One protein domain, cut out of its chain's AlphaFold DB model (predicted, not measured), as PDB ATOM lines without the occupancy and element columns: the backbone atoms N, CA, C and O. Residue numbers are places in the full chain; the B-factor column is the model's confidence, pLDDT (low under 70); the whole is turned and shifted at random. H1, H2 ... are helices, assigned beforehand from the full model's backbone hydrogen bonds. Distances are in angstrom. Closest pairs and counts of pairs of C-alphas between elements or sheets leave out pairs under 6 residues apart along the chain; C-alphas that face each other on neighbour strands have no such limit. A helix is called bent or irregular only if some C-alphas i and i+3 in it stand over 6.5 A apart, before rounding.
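Overview. This is residues 16 to 73 of the 113 residues of the protein "uncharacterized protein LOC108988001" of Juglans regia (UniProt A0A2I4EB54). Two long helices make a wide, open U: H1 runs out along one arm, a link turns across the end, and H2 runs back along the other arm with an empty gap between them. The printed part has 58 residues with two named helices, H1 then H2, and no named strand; its class is all helix. It is flat, spanning 38 by 31 by 13 A, and only just loose, close to extended, with a radius of gyration of the C-alphas of 15.1 A.

Arrangement. Start at H1, residues 16 to 35, where every O i to N i+4 pair is within hydrogen-bond range. Residues 16 to 37 stand free. A short link of 10 residues leads to H2, residues 46 to 72, with 19 of 23 such pairs within range. H1 and H2 are apart, with no C-alpha of the one within 8 A of the other. Look near residue 54 for a kink of 52 degrees in H2; H2 is irregular, with C-alphas 50 and 53 7.3 A apart. Residues 54 to 73 stand free.

Along the chain. Find C-alpha 16 at (202.179, 157.776, 142.367); H1 runs 28.0 A to C-alpha 35. H2 runs 38.9 A to C-alpha 72 at (180.616, 163.310, 129.067).

Size, cuts and confidence. The C-alphas farthest apart, of Leu 16 and Met 45, are 42.8 A apart. The printed part has no cut. Confidence is low, under 70, at residues 33 to 45, 47 to 57, 70 and 73.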
ATOM      1  N   LEU A  16     202.077 159.194 141.989       76.69
ATOM      2  CA  LEU A  16     202.179 157.776 142.367       76.69
ATOM      3  C   LEU A  16     201.993 157.558 143.876       76.69
ATOM      4  O   LEU A  16     201.369 156.577 144.283       76.69
ATOM      5  N   VAL A  17     202.530 158.456 144.706       80.31
ATOM      6  CA  VAL A  17     202.349 158.406 146.164       80.31
ATOM      7  C   VAL A  17     200.896 158.686 146.534       80.31
ATOM      8  O   VAL A  17     200.351 157.953 147.355       80.31
ATOM      9  N   ASP A  18     200.259 159.677 145.909       82.00
ATOM     10  CA  ASP A  18     198.847 160.003 146.139       82.00
ATOM     11  C   ASP A  18     197.923 158.842 145.758       82.00
ATOM     12  O   ASP A  18     197.064 158.459 146.553       82.00
ATOM     13  N   GLU A  19     198.143 158.214 144.599       81.81
ATOM     14  CA  GLU A  19     197.392 157.032 144.161       81.81
ATOM     15  C   GLU A  19     197.517 155.898 145.194       81.81
ATOM     16  O   GLU A  19     196.524 155.319 145.642       81.81
ATOM     17  N   ASN A  20     198.743 155.627 145.654       86.12
ATOM     18  CA  ASN A  20     199.001 154.570 146.627       86.12
ATOM     19  C   ASN A  20     198.425 154.913 148.016       86.12
ATOM     20  O   ASN A  20     197.954 154.031 148.734       86.12
ATOM     21  N   MET A  21     198.398 156.195 148.386       90.00
ATOM     22  CA  MET A  21     197.785 156.693 149.619       90.00
ATOM     23  C   MET A  21     196.257 156.559 149.592       90.00
ATOM     24  O   MET A  21     195.650 156.229 150.613       90.00
ATOM     25  N   ILE A  22     195.623 156.780 148.436       84.12
ATOM     26  CA  ILE A  22     194.182 156.566 148.238       84.12
ATOM     27  C   ILE A  22     193.851 155.080 148.386       84.12
ATOM     28  O   ILE A  22     192.946 154.737 149.146       84.12
ATOM     29  N   VAL A  23     194.625 154.199 147.744       89.94
ATOM     30  CA  VAL A  23     194.451 152.741 147.861       89.94
ATOM     31  C   VAL A  23     194.636 152.278 149.307       89.94
ATOM     32  O   VAL A  23     193.840 151.484 149.802       89.94
ATOM     33  N   LEU A  24     195.630 152.809 150.026       90.69
ATOM     34  CA  LEU A  24     195.833 152.516 151.448       90.69
ATOM     35  C   LEU A  24     194.632 152.940 152.298       90.69
ATOM     36  O   LEU A  24     194.144 152.152 153.103       90.69
ATOM     37  N   ARG A  25     194.118 154.159 152.109       88.19
ATOM     38  CA  ARG A  25     192.936 154.647 152.840       88.19
ATOM     39  C   ARG A  25     191.689 153.829 152.529       88.19
ATOM     40  O   ARG A  25     190.900 153.579 153.438       88.19
ATOM     41  N   LEU A  26     191.527 153.405 151.277       84.56
ATOM     42  CA  LEU A  26     190.439 152.530 150.858       84.56
ATOM     43  C   LEU A  26     190.533 151.179 151.569       84.56
ATOM     44  O   LEU A  26     189.573 150.785 152.218       84.56
ATOM     45  N   ARG A  27     191.707 150.539 151.561       86.88
ATOM     46  CA  ARG A  27     191.928 149.247 152.230       86.88
ATOM     47  C   ARG A  27     191.793 149.324 153.746       86.88
ATOM     48  O   ARG A  27     191.236 148.418 154.347       86.88
ATOM     49  N   ILE A  28     192.253 150.406 154.378       85.38
ATOM     50  CA  ILE A  28     192.050 150.634 155.820       85.38
ATOM     51  C   ILE A  28     190.562 150.806 156.128       85.38
ATOM     52  O   ILE A  28     190.095 150.340 157.161       85.38
ATOM     53  N   ARG A  29     189.799 151.474 155.257       75.56
ATOM     54  CA  ARG A  29     188.348 151.614 155.421       75.56
ATOM     55  C   ARG A  29     187.626 150.287 155.190       75.56
ATOM     56  O   ARG A  29     186.732 149.971 155.959       75.56
ATOM     57  N   GLU A  30     188.014 149.532 154.175       75.38
ATOM     58  CA  GLU A  30     187.468 148.214 153.844       75.38
ATOM     59  C   GLU A  30     187.742 147.204 154.965       75.38
ATOM     60  O   GLU A  30     186.813 146.605 155.496       75.38
ATOM     61  N   MET A  31     188.991 147.114 155.432       77.06
ATOM     62  CA  MET A  31     189.376 146.327 156.609       77.06
ATOM     63  C   MET A  31     188.677 146.849 157.873       77.06
ATOM     64  O   MET A  31     188.135 146.059 158.631       77.06
ATOM     65  N   LYS A  32     188.561 148.179 158.004       74.50
ATOM     66  CA  LYS A  32     187.624 148.950 158.843       74.50
ATOM     67  C   LYS A  32     186.268 148.260 159.031       74.50
ATOM     68  O   LYS A  32     185.852 147.897 160.128       74.50
ATOM     69  N   ILE A  33     185.580 148.165 157.902       67.31
ATOM     70  CA  ILE A  33     184.200 147.699 157.729       67.31
ATOM     71  C   ILE A  33     184.105 146.168 157.817       67.31
ATOM     72  O   ILE A  33     183.043 145.637 158.120       67.31
ATOM     73  N   SER A  34     185.199 145.452 157.555       66.19
ATOM     74  CA  SER A  34     185.280 144.002 157.740       66.19
ATOM     75  C   SER A  34     185.565 143.603 159.194       66.19
ATOM     76  O   SER A  34     185.133 142.536 159.616       66.19
ATOM     77  N   GLU A  35     186.322 144.410 159.941       64.75
ATOM     78  CA  GLU A  35     186.745 144.141 161.323       64.75
ATOM     79  C   GLU A  35     185.697 144.624 162.331       64.75
ATOM     80  O   GLU A  35     185.271 143.879 163.213       64.75
ATOM     81  N   THR A  36     185.206 145.856 162.162       60.16
ATOM     82  CA  THR A  36     183.900 146.233 162.701       60.16
ATOM     83  C   THR A  36     182.899 145.528 161.819       60.16
ATOM     84  O   THR A  36     182.625 146.057 160.754       60.16
ATOM     85  N   ASN A  37     182.383 144.360 162.221       56.44
ATOM     86  CA  ASN A  37     181.147 143.809 161.660       56.44
ATOM     87  C   ASN A  37     180.166 144.979 161.553       56.44
ATOM     88  O   ASN A  37     179.631 145.407 162.576       56.44
ATOM     89  N   TYR A  38     180.042 145.584 160.369       52.78
ATOM     90  CA  TYR A  38     179.197 146.746 160.171       52.78
ATOM     91  C   TYR A  38     177.792 146.189 160.245       52.78
ATOM     92  O   TYR A  38     177.241 145.751 159.241       52.78
ATOM     93  N   GLU A  39     177.275 146.076 161.466       56.84
ATOM     94  CA  GLU A  39     175.919 145.647 161.706       56.84
ATOM     95  C   GLU A  39     175.061 146.731 161.057       56.84
ATOM     96  O   GLU A  39     175.093 147.885 161.509       56.84
ATOM     97  N   PRO A  40     174.364 146.424 159.945       56.75
ATOM     98  CA  PRO A  40     173.406 147.360 159.390       56.75
ATOM     99  C   PRO A  40     172.465 147.790 160.523       56.75
ATOM    100  O   PRO A  40     172.171 146.966 161.398       56.75
ATOM    101  N   PRO A  41     172.033 149.066 160.550       58.53
ATOM    102  CA  PRO A  41     171.263 149.624 161.655       58.53
ATOM    103  C   PRO A  41     170.199 148.631 162.121       58.53
ATOM    104  O   PRO A  41     169.465 148.103 161.295       58.53
ATOM    105  N   LEU A  42     170.103 148.370 163.429       57.00
ATOM    106  CA  LEU A  42     169.230 147.333 164.018       57.00
ATOM    107  C   LEU A  42     167.747 147.415 163.586       57.00
ATOM    108  O   LEU A  42     167.011 146.443 163.707       57.00
ATOM    109  N   ASN A  43     167.338 148.577 163.072       65.69
ATOM    110  CA  ASN A  43     166.052 148.895 162.447       65.69
ATOM    111  C   ASN A  43     165.797 148.136 161.125       65.69
ATOM    112  O   ASN A  43     164.644 147.895 160.785       65.69
ATOM    113  N   TRP A  44     166.844 147.756 160.396       65.69
ATOM    114  CA  TRP A  44     166.731 147.217 159.045       65.69
ATOM    115  C   TRP A  44     166.173 145.802 159.036       65.69
ATOM    116  O   TRP A  44     166.520 144.949 159.860       65.69
ATOM    117  N   MET A  45     165.318 145.546 158.059       65.69
ATOM    118  CA  MET A  45     164.629 144.276 157.892       65.69
ATOM    119  C   MET A  45     165.622 143.202 157.406       65.69
ATOM    120  O   MET A  45     166.564 143.511 156.682       65.69
ATOM    121  N   GLU A  46     165.437 141.930 157.778       70.81
ATOM    122  CA  GLU A  46     166.373 140.825 157.448       70.81
ATOM    123  C   GLU A  46     166.758 140.767 155.953       70.81
ATOM    124  O   GLU A  46     167.915 140.528 155.607       70.81
ATOM    125  N   TRP A  47     165.810 141.065 155.057       69.56
ATOM    126  CA  TRP A  47     166.059 141.114 153.613       69.56
ATOM    127  C   TRP A  47     166.901 142.332 153.181       69.56
ATOM    128  O   TRP A  47     167.670 142.219 152.231       69.56
ATOM    129  N   GLU A  48     166.819 143.474 153.877       64.06
ATOM    130  CA  GLU A  48     167.650 144.663 153.610       64.06
ATOM    131  C   GLU A  48     169.105 144.405 154.007       64.06
ATOM    132  O   GLU A  48     170.032 144.769 153.281       64.06
ATOM    133  N   LYS A  49     169.320 143.694 155.120       65.12
ATOM    134  CA  LYS A  49     170.658 143.281 155.569       65.12
ATOM    135  C   LYS A  49     171.338 142.364 154.551       65.12
ATOM    136  O   LYS A  49     172.529 142.511 154.291       65.12
ATOM    137  N   GLN A  50     170.570 141.470 153.925       66.88
ATOM    138  CA  GLN A  50     171.068 140.515 152.933       66.88
ATOM    139  C   GLN A  50     171.522 141.180 151.619       66.88
ATOM    140  O   GLN A  50     172.400 140.654 150.934       66.88
ATOM    141  N   TYR A  51     170.969 142.350 151.288       60.91
ATOM    142  CA  TYR A  51     171.356 143.133 150.110       60.91
ATOM    143  C   TYR A  51     172.368 144.246 150.413       60.91
ATOM    144  O   TYR A  51     172.969 144.774 149.481       60.91
ATOM    145  N   SER A  52     172.624 144.572 151.682       56.94
ATOM    146  CA  SER A  52     173.402 145.753 152.085       56.94
ATOM    147  C   SER A  52     174.861 145.763 151.607       56.94
ATOM    148  O   SER A  52     175.397 146.836 151.337       56.94
ATOM    149  N   LEU A  53     175.506 144.596 151.496       60.56
ATOM    150  CA  LEU A  53     176.900 144.494 151.038       60.56
ATOM    151  C   LEU A  53     177.032 144.766 149.533       60.56
ATOM    152  O   LEU A  53     177.895 145.532 149.122       60.56
ATOM    153  N   ARG A  54     176.123 144.206 148.726       61.75
ATOM    154  CA  ARG A  54     176.100 144.399 147.265       61.75
ATOM    155  C   ARG A  54     175.511 145.744 146.852       61.75
ATOM    156  O   ARG A  54     175.971 146.346 145.895       61.75
ATOM    157  N   TYR A  55     174.547 146.253 147.617       62.12
ATOM    158  CA  TYR A  55     173.896 147.534 147.357       62.12
ATOM    159  C   TYR A  55     174.891 148.694 147.326       62.12
ATOM    160  O   TYR A  55     174.784 149.578 146.483       62.12
ATOM    161  N   ASN A  56     175.873 148.691 148.227       62.84
ATOM    162  CA  ASN A  56     176.828 149.787 148.324       62.84
ATOM    163  C   ASN A  56     177.836 149.790 147.159       62.84
ATOM    164  O   ASN A  56     178.198 150.857 146.665       62.84
ATOM    165  N   GLU A  57     178.254 148.607 146.701       69.44
ATOM    166  CA  GLU A  57     179.122 148.440 145.528       69.44
ATOM    167  C   GLU A  57     178.378 148.805 144.236       69.44
ATOM    168  O   GLU A  57     178.827 149.689 143.504       69.44
ATOM    169  N   ASP A  58     177.187 148.232 144.028       71.69
ATOM    170  CA  ASP A  58     176.350 148.470 142.847       71.69
ATOM    171  C   ASP A  58     175.960 149.955 142.717       71.69
ATOM    172  O   ASP A  58     175.973 150.525 141.624       71.69
ATOM    173  N   ILE A  59     175.643 150.626 143.832       73.81
ATOM    174  CA  ILE A  59     175.301 152.055 143.832       73.81
ATOM    175  C   ILE A  59     176.511 152.934 143.582       73.81
ATOM    176  O   ILE A  59     176.387 153.918 142.853       73.81
ATOM    177  N   SER A  60     177.664 152.609 144.165       73.25
ATOM    178  CA  SER A  60     178.891 153.365 143.922       73.25
ATOM    179  C   SER A  60     179.296 153.286 142.448       73.25
ATOM    180  O   SER A  60     179.680 154.298 141.860       73.25
ATOM    181  N   GLU A  61     179.172 152.111 141.831       76.69
ATOM    182  CA  GLU A  61     179.439 151.913 140.407       76.69
ATOM    183  C   GLU A  61     178.411 152.639 139.531       76.69
ATOM    184  O   GLU A  61     178.787 153.392 138.629       76.69
ATOM    185  N   ALA A  62     177.117 152.510 139.839       77.00
ATOM    186  CA  ALA A  62     176.055 153.209 139.121       77.00
ATOM    187  C   ALA A  62     176.196 154.739 139.209       77.00
ATOM    188  O   ALA A  62     176.024 155.432 138.204       77.00
ATOM    189  N   LEU A  63     176.560 155.280 140.377       78.00
ATOM    190  CA  LEU A  63     176.868 156.703 140.562       78.00
ATOM    191  C   LEU A  63     178.103 157.122 139.769       78.00
ATOM    192  O   LEU A  63     178.080 158.185 139.155       78.00
ATOM    193  N   GLY A  64     179.153 156.298 139.734       78.25
ATOM    194  CA  GLY A  64     180.348 156.552 138.929       78.25
ATOM    195  C   GLY A  64     180.043 156.601 137.430       78.25
ATOM    196  O   GLY A  64     180.483 157.519 136.736       78.25
ATOM    197  N   LEU A  65     179.224 155.670 136.933       80.56
ATOM    198  CA  LEU A  65     178.757 155.649 135.545       80.56
ATOM    199  C   LEU A  65     177.866 156.849 135.226       80.56
ATOM    200  O   LEU A  65     178.047 157.482 134.187       80.56
ATOM    201  N   LEU A  66     176.949 157.202 136.125       78.50
ATOM    202  CA  LEU A  66     176.082 158.369 135.985       78.50
ATOM    203  C   LEU A  66     176.887 159.670 135.985       78.50
ATOM    204  O   LEU A  66     176.641 160.551 135.165       78.50
ATOM    205  N   GLN A  67     177.867 159.790 136.875       74.81
ATOM    206  CA  GLN A  67     178.755 160.942 136.955       74.81
ATOM    207  C   GLN A  67     179.623 161.056 135.700       74.81
ATOM    208  O   GLN A  67     179.735 162.141 135.132       74.81
ATOM    209  N   ASN A  68     180.184 159.946 135.220       75.88
ATOM    210  CA  ASN A  68     180.924 159.905 133.961       75.88
ATOM    211  C   ASN A  68     180.020 160.257 132.771       75.88
ATOM    212  O   ASN A  68     180.429 160.993 131.877       75.88
ATOM    213  N   TYR A  69     178.773 159.787 132.764       73.38
ATOM    214  CA  TYR A  69     177.785 160.148 131.754       73.38
ATOM    215  C   TYR A  69     177.471 161.647 131.795       73.38
ATOM    216  O   TYR A  69     177.539 162.298 130.760       73.38
ATOM    217  N   LEU A  70     177.233 162.222 132.976       67.06
ATOM    218  CA  LEU A  70     176.994 163.657 133.167       67.06
ATOM    219  C   LEU A  70     178.205 164.521 132.783       67.06
ATOM    220  O   LEU A  70     178.034 165.600 132.220       67.06
ATOM    221  N   MET A  71     179.427 164.055 133.049       70.00
ATOM    222  CA  MET A  71     180.658 164.747 132.645       70.00
ATOM    223  C   MET A  71     180.922 164.625 131.138       70.00
ATOM    224  O   MET A  71     181.462 165.555 130.539       70.00
ATOM    225  N   ASN A  72     180.516 163.515 130.514       71.00
ATOM    226  CA  ASN A  72     180.616 163.310 129.067       71.00
ATOM    227  C   ASN A  72     179.484 163.983 128.286       71.00
ATOM    228  O   ASN A  72     179.676 164.364 127.127       71.00
ATOM    229  N   THR A  73     178.307 164.177 128.886       66.31
ATOM    230  CA  THR A  73     177.292 165.048 128.304       66.31
ATOM    231  C   THR A  73     177.844 166.463 128.317       66.31
ATOM    232  O   THR A  73     178.091 167.029 129.380       66.31
TER     233      THR A  73